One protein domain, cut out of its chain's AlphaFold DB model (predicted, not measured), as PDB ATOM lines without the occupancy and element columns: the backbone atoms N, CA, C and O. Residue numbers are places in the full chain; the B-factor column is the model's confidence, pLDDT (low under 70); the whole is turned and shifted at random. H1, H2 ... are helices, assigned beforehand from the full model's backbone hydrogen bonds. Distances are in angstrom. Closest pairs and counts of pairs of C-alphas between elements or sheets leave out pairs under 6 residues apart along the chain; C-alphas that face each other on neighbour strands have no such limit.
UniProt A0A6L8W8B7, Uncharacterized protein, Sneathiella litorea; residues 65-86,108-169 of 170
ATOM      1  N   THR A  65     196.173 168.958  79.706       79.25
ATOM      2  CA  THR A  65     196.777 167.750  79.119       79.25
ATOM      3  C   THR A  65     196.855 167.800  77.599       79.25
ATOM      4  O   THR A  65     197.628 167.063  76.997       79.25
ATOM      5  N   GLU A  66     196.041 168.639  76.962       88.06
ATOM      6  CA  GLU A  66     195.999 168.760  75.509       88.06
ATOM      7  C   GLU A  66     196.932 169.877  75.031       88.06
ATOM      8  O   GLU A  66     196.827 171.017  75.486       88.06
ATOM      9  N   GLU A  67     197.764 169.588  74.030       88.56
ATOM     10  CA  GLU A  67     198.653 170.564  73.375       88.56
ATOM     11  C   GLU A  67     197.896 171.830  72.941       88.56
ATOM     12  O   GLU A  67     198.336 172.966  73.121       88.56
ATOM     13  N   ARG A  68     196.670 171.644  72.439       90.19
ATOM     14  CA  ARG A  68     195.782 172.737  72.036       90.19
ATOM     15  C   ARG A  68     195.425 173.666  73.205       90.19
ATOM     16  O   ARG A  68     195.287 174.874  73.011       90.19
ATOM     17  N   GLN A  69     195.254 173.122  74.407       92.81
ATOM     18  CA  GLN A  69     194.945 173.897  75.607       92.81
ATOM     19  C   GLN A  69     196.172 174.665  76.102       92.81
ATOM     20  O   GLN A  69     196.047 175.832  76.478       92.81
ATOM     21  N   ILE A  70     197.353 174.044  76.035       93.25
ATOM     22  CA  ILE A  70     198.630 174.686  76.367       93.25
ATOM     23  C   ILE A  70     198.852 175.881  75.438       93.25
ATOM     24  O   ILE A  70     198.940 177.014  75.915       93.25
ATOM     25  N   ARG A  71     198.787 175.673  74.119       94.50
ATOM     26  CA  ARG A  71     198.943 176.750  73.133       94.50
ATOM     27  C   ARG A  71     197.924 177.873  73.327       94.50
ATOM     28  O   ARG A  71     198.270 179.048  73.248       94.50
ATOM     29  N   ALA A  72     196.662 177.547  73.604       95.88
ATOM     30  CA  ALA A  72     195.647 178.559  73.891       95.88
ATOM     31  C   ALA A  72     195.986 179.374  75.152       95.88
ATOM     32  O   ALA A  72     195.862 180.598  75.133       95.88
ATOM     33  N   SER A  73     196.470 178.728  76.218       96.25
ATOM     34  CA  SER A  73     196.896 179.418  77.441       96.25
ATOM     35  C   SER A  73     198.079 180.363  77.208       96.25
ATOM     36  O   SER A  73     198.048 181.503  77.671       96.25
ATOM     37  N   GLU A  74     199.063 179.955  76.401       95.50
ATOM     38  CA  GLU A  74     200.192 180.805  76.011       95.50
ATOM     39  C   GLU A  74     199.732 182.024  75.210       95.50
ATOM     40  O   GLU A  74     200.199 183.139  75.433       95.50
ATOM     41  N   MET A  75     198.786 181.833  74.289       96.81
ATOM     42  CA  MET A  75     198.250 182.922  73.475       96.81
ATOM     43  C   MET A  75     197.419 183.906  74.307       96.81
ATOM     44  O   MET A  75     197.518 185.114  74.087       96.81
ATOM     45  N   ILE A  76     196.666 183.418  75.301       97.12
ATOM     46  CA  ILE A  76     195.991 184.266  76.295       97.12
ATOM     47  C   ILE A  76     197.024 185.092  77.069       97.12
ATOM     48  O   ILE A  76     196.865 186.308  77.179       97.12
ATOM     49  N   ALA A  77     198.090 184.458  77.570       96.31
ATOM     50  CA  ALA A  77     199.147 185.145  78.308       96.31
ATOM     51  C   ALA A  77     199.826 186.223  77.449       96.31
ATOM     52  O   ALA A  77     199.926 187.378  77.863       96.31
ATOM     53  N   ARG A  78     200.224 185.882  76.215       94.50
ATOM     54  CA  ARG A  78     200.831 186.827  75.261       94.50
ATOM     55  C   ARG A  78     199.905 188.000  74.961       94.50
ATOM     56  O   ARG A  78     200.343 189.143  75.027       94.50
ATOM     57  N   GLY A  79     198.630 187.742  74.675       95.19
ATOM     58  CA  GLY A  79     197.647 188.792  74.410       95.19
ATOM     59  C   GLY A  79     197.440 189.725  75.603       95.19
ATOM     60  O   GLY A  79     197.399 190.945  75.429       95.19
ATOM     61  N   PHE A  80     197.399 189.175  76.820       95.56
ATOM     62  CA  PHE A  80     197.347 189.966  78.047       95.56
ATOM     63  C   PHE A  80     198.591 190.851  78.207       95.56
ATOM     64  O   PHE A  80     198.467 192.048  78.476       95.56
ATOM     65  N   HIS A  81     199.788 190.296  78.004       93.00
ATOM     66  CA  HIS A  81     201.033 191.057  78.088       93.00
ATOM     67  C   HIS A  81     201.114 192.147  77.019       93.00
ATOM     68  O   HIS A  81     201.433 193.277  77.356       93.00
ATOM     69  N   LEU A  82     200.742 191.876  75.766       91.31
ATOM     70  CA  LEU A  82     200.699 192.896  74.710       91.31
ATOM     71  C   LEU A  82     199.725 194.031  75.052       91.31
ATOM     72  O   LEU A  82     200.037 195.206  74.857       91.31
ATOM     73  N   ARG A  83     198.570 193.700  75.642       90.38
ATOM     74  CA  ARG A  83     197.577 194.690  76.076       90.38
ATOM     75  C   ARG A  83     198.055 195.549  77.252       90.38
ATOM     76  O   ARG A  83     197.636 196.703  77.358       90.38
ATOM     77  N   THR A  84     198.866 194.989  78.146       88.06
ATOM     78  CA  THR A  84     199.308 195.642  79.393       88.06
ATOM     79  C   THR A  84     200.684 196.296  79.287       88.06
ATOM     80  O   THR A  84     200.910 197.315  79.932       88.06
ATOM     81  N   ALA A  85     201.567 195.803  78.421       79.81
ATOM     82  CA  ALA A  85     202.892 196.371  78.172       79.81
ATOM     83  C   ALA A  85     202.820 197.814  77.640       79.81
ATOM     84  O   ALA A  85     203.701 198.619  77.925       79.81
ATOM     85  N   GLY A  86     201.738 198.177  76.940       65.19
ATOM     86  CA  GLY A  86     201.475 199.554  76.502       65.19
ATOM     87  C   GLY A  86     200.955 200.508  77.590       65.19
ATOM     88  O   GLY A  86     200.804 201.693  77.314       65.19
ATOM     89  N   GLN A 108     201.425 190.697  66.422       90.31
ATOM     90  CA  GLN A 108     201.172 191.133  67.800       90.31
ATOM     91  C   GLN A 108     199.806 191.811  67.908       90.31
ATOM     92  O   GLN A 108     199.056 191.563  68.859       90.31
ATOM     93  N   VAL A 109     199.454 192.624  66.908       90.88
ATOM     94  CA  VAL A 109     198.140 193.269  66.819       90.88
ATOM     95  C   VAL A 109     197.041 192.213  66.715       90.88
ATOM     96  O   VAL A 109     196.039 192.303  67.431       90.88
ATOM     97  N   ASP A 110     197.244 191.176  65.904       93.50
ATOM     98  CA  ASP A 110     196.285 190.080  65.755       93.50
ATOM     99  C   ASP A 110     196.124 189.251  67.034       93.50
ATOM    100  O   ASP A 110     194.995 188.949  67.436       93.50
ATOM    101  N   VAL A 111     197.221 188.935  67.730       94.94
ATOM    102  CA  VAL A 111     197.172 188.236  69.025       94.94
ATOM    103  C   VAL A 111     196.421 189.062  70.065       94.94
ATOM    104  O   VAL A 111     195.537 188.538  70.747       94.94
ATOM    105  N   MET A 112     196.710 190.361  70.156       94.69
ATOM    106  CA  MET A 112     196.006 191.264  71.063       94.69
ATOM    107  C   MET A 112     194.513 191.352  70.713       94.69
ATOM    108  O   MET A 112     193.663 191.242  71.600       94.69
ATOM    109  N   ARG A 113     194.163 191.505  69.430       95.31
ATOM    110  CA  ARG A 113     192.766 191.580  68.975       95.31
ATOM    111  C   ARG A 113     192.007 190.293  69.292       95.31
ATOM    112  O   ARG A 113     190.875 190.355  69.775       95.31
ATOM    113  N   ARG A 114     192.624 189.131  69.064       97.12
ATOM    114  CA  ARG A 114     192.033 187.828  69.389       97.12
ATOM    115  C   ARG A 114     191.820 187.662  70.891       97.12
ATOM    116  O   ARG A 114     190.736 187.251  71.297       97.12
ATOM    117  N   PHE A 115     192.793 188.056  71.710       97.50
ATOM    118  CA  PHE A 115     192.653 188.085  73.167       97.50
ATOM    119  C   PHE A 115     191.477 188.962  73.621       97.50
ATOM    120  O   PHE A 115     190.670 188.527  74.439       97.50
ATOM    121  N   MET A 116     191.320 190.161  73.052       97.56
ATOM    122  CA  MET A 116     190.203 191.050  73.392       97.56
ATOM    123  C   MET A 116     188.847 190.447  72.997       97.56
ATOM    124  O   MET A 116     187.913 190.473  73.798       97.56
ATOM    125  N   ARG A 117     188.739 189.846  71.802       98.06
ATOM    126  CA  ARG A 117     187.524 189.123  71.375       98.06
ATOM    127  C   ARG A 117     187.198 187.971  72.321       98.06
ATOM    128  O   ARG A 117     186.041 187.798  72.698       98.06
ATOM    129  N   TRP A 118     188.213 187.213  72.733       98.31
ATOM    130  CA  TRP A 118     188.045 186.137  73.700       98.31
ATOM    131  C   TRP A 118     187.566 186.652  75.054       98.31
ATOM    132  O   TRP A 118     186.634 186.078  75.605       98.31
ATOM    133  N   ALA A 119     188.142 187.734  75.579       98.06
ATOM    134  CA  ALA A 119     187.754 188.279  76.878       98.06
ATOM    135  C   ALA A 119     186.270 188.690  76.900       98.06
ATOM    136  O   ALA A 119     185.553 188.365  77.848       98.06
ATOM    137  N   VAL A 120     185.793 189.326  75.824       98.06
ATOM    138  CA  VAL A 120     184.374 189.683  75.655       98.06
ATOM    139  C   VAL A 120     183.495 188.432  75.569       98.06
ATOM    140  O   VAL A 120     182.495 188.332  76.280       98.06
ATOM    141  N   ALA A 121     183.879 187.446  74.750       98.12
ATOM    142  CA  ALA A 121     183.134 186.193  74.617       98.12
ATOM    143  C   ALA A 121     183.085 185.400  75.936       98.12
ATOM    144  O   ALA A 121     182.051 184.837  76.290       98.12
ATOM    145  N   ALA A 122     184.186 185.382  76.688       98.00
ATOM    146  CA  ALA A 122     184.288 184.720  77.981       98.00
ATOM    147  C   ALA A 122     183.345 185.360  78.999       98.00
ATOM    148  O   ALA A 122     182.595 184.650  79.669       98.00
ATOM    149  N   GLN A 123     183.318 186.691  79.061       97.44
ATOM    150  CA  GLN A 123     182.394 187.410  79.930       97.44
ATOM    151  C   GLN A 123     180.929 187.129  79.561       97.44
ATOM    152  O   GLN A 123     180.125 186.856  80.453       97.44
ATOM    153  N   ALA A 124     180.595 187.109  78.267       97.81
ATOM    154  CA  ALA A 124     179.255 186.753  77.791       97.81
ATOM    155  C   ALA A 124     178.861 185.303  78.140       97.81
ATOM    156  O   ALA A 124     177.700 185.029  78.428       97.81
ATOM    157  N   ALA A 125     179.827 184.380  78.184       97.31
ATOM    158  CA  ALA A 125     179.628 182.986  78.582       97.31
ATOM    159  C   ALA A 125     179.617 182.760  80.112       97.31
ATOM    160  O   ALA A 125     179.602 181.613  80.567       97.31
ATOM    161  N   GLY A 126     179.667 183.824  80.925       97.44
ATOM    162  CA  GLY A 126     179.727 183.724  82.388       97.44
ATOM    163  C   GLY A 126     181.063 183.190  82.922       97.44
ATOM    164  O   GLY A 126     181.131 182.696  84.052       97.44
ATOM    165  N   ILE A 127     182.127 183.259  82.116       98.25
ATOM    166  CA  ILE A 127     183.480 182.872  82.509       98.25
ATOM    167  C   ILE A 127     184.166 184.072  83.158       98.25
ATOM    168  O   ILE A 127     184.253 185.161  82.586       98.25
ATOM    169  N   LEU A 128     184.700 183.875  84.364       97.69
ATOM    170  CA  LEU A 128     185.425 184.925  85.073       97.69
ATOM    171  C   LEU A 128     186.844 185.054  84.515       97.69
ATOM    172  O   LEU A 128     187.761 184.373  84.973       97.69
ATOM    173  N   VAL A 129     187.043 185.974  83.567       97.75
ATOM    174  CA  VAL A 129     188.352 186.249  82.940       97.75
ATOM    175  C   VAL A 129     189.447 186.466  83.989       97.75
ATOM    176  O   VAL A 129     190.536 185.917  83.866       97.75
ATOM    177  N   SER A 130     189.142 187.168  85.085       97.75
ATOM    178  CA  SER A 130     190.095 187.388  86.177       97.75
ATOM    179  C   SER A 130     190.603 186.090  86.819       97.75
ATOM    180  O   SER A 130     191.774 186.010  87.156       97.75
ATOM    181  N   VAL A 131     189.749 185.064  86.964       98.00
ATOM    182  CA  VAL A 131     190.133 183.743  87.510       98.00
ATOM    183  C   VAL A 131     191.093 183.032  86.565       98.00
ATOM    184  O   VAL A 131     192.065 182.424  87.003       98.00
ATOM    185  N   VAL A 132     190.813 183.107  85.264       97.75
ATOM    186  CA  VAL A 132     191.651 182.493  84.231       97.75
ATOM    187  C   VAL A 132     193.026 183.167  84.197       97.75
ATOM    188  O   VAL A 132     194.042 182.477  84.186       97.75
ATOM    189  N   LEU A 133     193.071 184.502  84.270       97.56
ATOM    190  CA  LEU A 133     194.318 185.273  84.303       97.56
ATOM    191  C   LEU A 133     195.114 185.064  85.601       97.56
ATOM    192  O   LEU A 133     196.330 184.906  85.532       97.56
ATOM    193  N   ASP A 134     194.451 184.995  86.763       96.62
ATOM    194  CA  ASP A 134     195.062 184.634  88.057       96.62
ATOM    195  C   ASP A 134     195.896 183.344  87.950       96.62
ATOM    196  O   ASP A 134     196.981 183.246  88.523       96.62
ATOM    197  N   ILE A 135     195.407 182.360  87.194       96.44
ATOM    198  CA  ILE A 135     196.092 181.078  87.021       96.44
ATOM    199  C   ILE A 135     197.158 181.155  85.924       96.44
ATOM    200  O   ILE A 135     198.302 180.788  86.177       96.44
ATOM    201  N   ILE A 136     196.795 181.617  84.723       95.75
ATOM    202  CA  ILE A 136     197.672 181.563  83.541       95.75
ATOM    203  C   ILE A 136     198.804 182.592  83.630       95.75
ATOM    204  O   ILE A 136     199.955 182.262  83.374       95.75
ATOM    205  N   VAL A 137     198.483 183.840  83.976       94.75
ATOM    206  CA  VAL A 137     199.444 184.955  83.944       94.75
ATOM    207  C   VAL A 137     200.187 185.072  85.267       94.75
ATOM    208  O   VAL A 137     201.399 185.256  85.287       94.75
ATOM    209  N   PHE A 138     199.468 184.959  86.385       93.62
ATOM    210  CA  PHE A 138     200.056 185.129  87.717       93.62
ATOM    211  C   PHE A 138     200.504 183.809  88.357       93.62
ATOM    212  O   PHE A 138     201.021 183.811  89.474       93.62
ATOM    213  N   GLY A 139     200.307 182.674  87.677       93.94
ATOM    214  CA  GLY A 139     200.778 181.367  88.130       93.94
ATOM    215  C   GLY A 139     200.119 180.868  89.418       93.94
ATOM    216  O   GLY A 139     200.662 179.976  90.080       93.94
ATOM    217  N   LYS A 140     198.969 181.426  89.827       94.69
ATOM    218  CA  LYS A 140     198.294 180.992  91.054       94.69
ATOM    219  C   LYS A 140     197.757 179.574  90.891       94.69
ATOM    220  O   LYS A 140     197.205 179.191  89.861       94.69
ATOM    221  N   SER A 141     197.841 178.786  91.960       94.56
ATOM    222  CA  SER A 141     197.201 177.471  91.976       94.56
ATOM    223  C   SER A 141     195.673 177.615  92.006       94.56
ATOM    224  O   SER A 141     195.150 178.507  92.675       94.56
ATOM    225  N   CYS A 142     194.939 176.691  91.374       95.69
ATOM    226  CA  CYS A 142     193.468 176.686  91.423       95.69
ATOM    227  C   CYS A 142     192.933 176.714  92.867       95.69
ATOM    228  O   CYS A 142     191.970 177.412  93.154       95.69
ATOM    229  N   ARG A 143     193.602 176.014  93.798       95.19
ATOM    230  CA  ARG A 143     193.235 176.005  95.226       95.19
ATOM    231  C   ARG A 143     193.412 177.373  95.882       95.19
ATOM    232  O   ARG A 143     192.614 177.739  96.738       95.19
ATOM    233  N   THR A 144     194.467 178.102  95.517       95.94
ATOM    234  CA  THR A 144     194.702 179.466  96.005       95.94
ATOM    235  C   THR A 144     193.576 180.379  95.539       95.94
ATOM    236  O   THR A 144     192.968 181.053  96.361       95.94
ATOM    237  N   VAL A 145     193.231 180.319  94.250       96.88
ATOM    238  CA  VAL A 145     192.163 181.144  93.671       96.88
ATOM    239  C   VAL A 145     190.789 180.792  94.251       96.88
ATOM    240  O   VAL A 145     190.018 181.693  94.573       96.88
ATOM    241  N   ASP A 146     190.493 179.503  94.450       97.00
ATOM    242  CA  ASP A 146     189.257 179.050  95.107       97.00
ATOM    243  C   ASP A 146     189.132 179.627  96.528       97.00
ATOM    244  O   ASP A 146     188.060 180.105  96.906       97.00
ATOM    245  N   ARG A 147     190.231 179.640  97.300       97.38
ATOM    246  CA  ARG A 147     190.273 180.208  98.658       97.38
ATOM    247  C   ARG A 147     190.128 181.726  98.665       97.38
ATOM    248  O   ARG A 147     189.305 182.235  99.418       97.38
ATOM    249  N   GLU A 148     190.889 182.434  97.830       96.88
ATOM    250  CA  GLU A 148     190.836 183.901  97.718       96.88
ATOM    251  C   GLU A 148     189.431 184.388  97.345       96.88
ATOM    252  O   GLU A 148     188.969 185.409  97.842       96.88
ATOM    253  N   ARG A 149     188.726 183.629  96.500       95.69
ATOM    254  CA  ARG A 149     187.376 183.969  96.034       95.69
ATOM    255  C   ARG A 149     186.257 183.337  96.861       95.69
ATOM    256  O   ARG A 149     185.093 183.491  96.491       95.69
ATOM    257  N   GLN A 150     186.596 182.621  97.938       96.94
ATOM    258  CA  GLN A 150     185.652 181.925  98.822       96.94
ATOM    259  C   GLN A 150     184.665 181.024  98.051       96.94
ATOM    260  O   GLN A 150     183.463 181.000  98.317       96.94
ATOM    261  N   LYS A 151     185.165 180.292  97.047       96.75
ATOM    262  CA  LYS A 151     184.373 179.367  96.223       96.75
ATOM    263  C   LYS A 151     184.645 177.912  96.594       96.75
ATOM    264  O   LYS A 151     185.634 177.576  97.240       96.75
ATOM    265  N   ARG A 152     183.740 177.024  96.166       95.50
ATOM    266  CA  ARG A 152     183.895 175.574  96.328       95.50
ATOM    267  C   ARG A 152     185.134 175.091  95.568       95.50
ATOM    268  O   ARG A 152     185.374 175.521  94.444       95.50
ATOM    269  N   ASN A 153     185.859 174.145  96.165       93.94
ATOM    270  CA  ASN A 153     187.008 173.495  95.535       93.94
ATOM    271  C   ASN A 153     186.673 173.008  94.115       93.94
ATOM    272  O   ASN A 153     185.683 172.302  93.916       93.94
ATOM    273  N   GLY A 154     187.527 173.354  93.153       94.38
ATOM    274  CA  GLY A 154     187.375 172.984  91.745       94.38
ATOM    275  C   GLY A 154     186.677 174.042  90.890       94.38
ATOM    276  O   GLY A 154     186.671 173.907  89.667       94.38
ATOM    277  N   PHE A 155     186.154 175.114  91.496       97.50
ATOM    278  CA  PHE A 155     185.559 176.235  90.772       97.50
ATOM    279  C   PHE A 155     186.553 176.865  89.785       97.50
ATOM    280  O   PHE A 155     186.257 176.967  88.594       97.50
ATOM    281  N   ALA A 156     187.751 177.223  90.246       97.19
ATOM    282  CA  ALA A 156     188.765 177.870  89.424       97.19
ATOM    283  C   ALA A 156     189.264 176.953  88.297       97.19
ATOM    284  O   ALA A 156     189.467 177.409  87.174       97.19
ATOM    285  N   ARG A 157     189.364 175.639  88.556       96.31
ATOM    286  CA  ARG A 157     189.697 174.642  87.527       96.31
ATOM    287  C   ARG A 157     188.627 174.583  86.434       96.31
ATOM    288  O   ARG A 157     188.967 174.569  85.257       96.31
ATOM    289  N   ALA A 158     187.348 174.569  86.809       97.12
ATOM    290  CA  ALA A 158     186.250 174.553  85.844       97.12
ATOM    291  C   ALA A 158     186.217 175.833  84.991       97.12
ATOM    292  O   ALA A 158     185.992 175.763  83.786       97.12
ATOM    293  N   GLN A 159     186.477 176.991  85.605       97.62
ATOM    294  CA  GLN A 159     186.582 178.276  84.906       97.62
ATOM    295  C   GLN A 159     187.765 178.301  83.929       97.62
ATOM    296  O   GLN A 159     187.600 178.728  82.789       97.62
ATOM    297  N   LEU A 160     188.929 177.792  84.348       97.19
ATOM    298  CA  LEU A 160     190.119 177.683  83.505       97.19
ATOM    299  C   LEU A 160     189.852 176.839  82.255       97.19
ATOM    300  O   LEU A 160     190.081 177.314  81.148       97.19
ATOM    301  N   LEU A 161     189.336 175.618  82.425       96.56
ATOM    302  CA  LEU A 161     189.085 174.707  81.304       96.56
ATOM    303  C   LEU A 161     188.083 175.302  80.310       96.56
ATOM    304  O   LEU A 161     188.370 175.353  79.117       96.56
ATOM    305  N   LYS A 162     186.964 175.853  80.802       97.19
ATOM    306  CA  LYS A 162     185.975 176.536  79.954       97.19
ATOM    307  C   LYS A 162     186.575 177.736  79.216       97.19
ATOM    308  O   LYS A 162     186.298 177.932  78.038       97.19
ATOM    309  N   GLY A 163     187.395 178.539  79.896       97.31
ATOM    310  CA  GLY A 163     188.039 179.716  79.311       97.31
ATOM    311  C   GLY A 163     189.018 179.361  78.194       97.31
ATOM    312  O   GLY A 163     188.976 179.973  77.126       97.31
ATOM    313  N   VAL A 164     189.861 178.354  78.421       96.75
ATOM    314  CA  VAL A 164     190.848 177.868  77.445       96.75
ATOM    315  C   VAL A 164     190.165 177.183  76.259       96.75
ATOM    316  O   VAL A 164     190.548 177.397  75.108       96.75
ATOM    317  N   GLU A 165     189.113 176.401  76.505       96.31
ATOM    318  CA  GLU A 165     188.314 175.800  75.439       96.31
ATOM    319  C   GLU A 165     187.617 176.865  74.582       96.31
ATOM    320  O   GLU A 165     187.615 176.771  73.354       96.31
ATOM    321  N   LEU A 166     187.077 177.917  75.204       97.38
ATOM    322  CA  LEU A 166     186.443 179.010  74.475       97.38
ATOM    323  C   LEU A 166     187.441 179.763  73.587       97.38
ATOM    324  O   LEU A 166     187.104 180.094  72.455       97.38
ATOM    325  N   TYR A 167     188.672 179.995  74.055       96.94
ATOM    326  CA  TYR A 167     189.714 180.670  73.265       96.94
ATOM    327  C   TYR A 167     189.955 179.986  71.918       96.94
ATOM    328  O   TYR A 167     190.134 180.630  70.889       96.94
ATOM    329  N   ASN A 168     189.889 178.660  71.918       93.56
ATOM    330  CA  ASN A 168     190.071 177.837  70.738       93.56
ATOM    331  C   ASN A 168     188.938 177.937  69.703       93.56
ATOM    332  O   ASN A 168     189.112 177.446  68.585       93.56
ATOM    333  N   ARG A 169     187.796 178.532  70.068       93.62
ATOM    334  CA  ARG A 169     186.614 178.725  69.213       93.62
ATOM    335  C   ARG A 169     186.477 180.163  68.687       93.62
ATOM    336  O   ARG A 169     185.642 180.396  67.820       93.62
TER     337      ARG A 169
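Overview. This is residues 65 to 86 and 108 to 169 of the 170 residues of an uncharacterized protein of Sneathiella litorea (UniProt A0A6L8W8B7). Five helices cross one another in a compact cluster: H5 runs like a strut from the short H4 at one end to the two long helices, H1 and H2, at the other, and the short H3 crosses it near the middle. H1 and H2 cross each other nearly at right angles, while H4 lies at the far end of H5, away from both. The printed part has 84 residues, with five named helices in the order H1, H2, H3, H4, H5 and no named strand, and its class is all helix. It is compact, with a radius of gyration of the C-alphas of 12.3 A, and spans 37 by 26 by 25 A.

Along the chain. Begin at Thr 65, and two residues on find C-alpha 67 at (198.653, 170.564, 73.375); from there H1 runs through residues 67 to 85, 26.6 A long. After the cut, H2 takes residues 108 to 124, 24.5 A. Next come H3, residues 129 to 136, 10.4 A, and H4, residues 142 to 148, 9.9 A. Look for C-alpha 155 at (185.559, 176.235, 90.772), where H5 begins; it runs 18.5 A to C-alpha 167 at (189.714, 180.670, 73.265).

Arrangement. Start at the hub, H3 and H5, each touching four other helices. They touch each other about perpendicular, at 85 degrees, with the C-alphas of Val 132 and Leu 160 closest, 5.1 A apart. At residues 155 to 157 H5 touches H4, at a steep tilt of 60 degrees; the closest C-alphas are those of Cys 142 and Ala 156, 5.2 A apart. Go on to residues 163 to 167 of H5, which touch residues 115 to 122 of H2; the closest C-alphas, of Trp 118 and Tyr 167, are 5.7 A apart. Residues 164 to 167 of H5 also touch residues 69 to 76 of H1, with the C-alphas of Gln 69 and Val 164 closest, 6.0 A apart. H1, with residues 75 to 83, touches H2 about perpendicular, at 75 degrees; the C-alphas of Gly 79 and Met 112 are closest, 4.5 A apart. H2 and H3 only just touch, only at the corner by their link, with 3 pairs of C-alphas within 8 A. H4 is apart from H1 and H2. In H1, H2, H3, H4 and H5 every O i to N i+4 pair is within hydrogen-bond range.

Size, cuts and confidence. The two C-alphas farthest apart are those of Val 109 and Arg 152, at 37.2 A. Residues 87 to 107 are not printed, and C-alphas 86 and 108 are 12.1 A apart across this cut. Of the links printed whole, H2 to H3 and H3 to H4 are tight and H4 to H5 is short. The mean pLDDT of the printed part is 94.9; look at residue 86 for the one printed residue under 70.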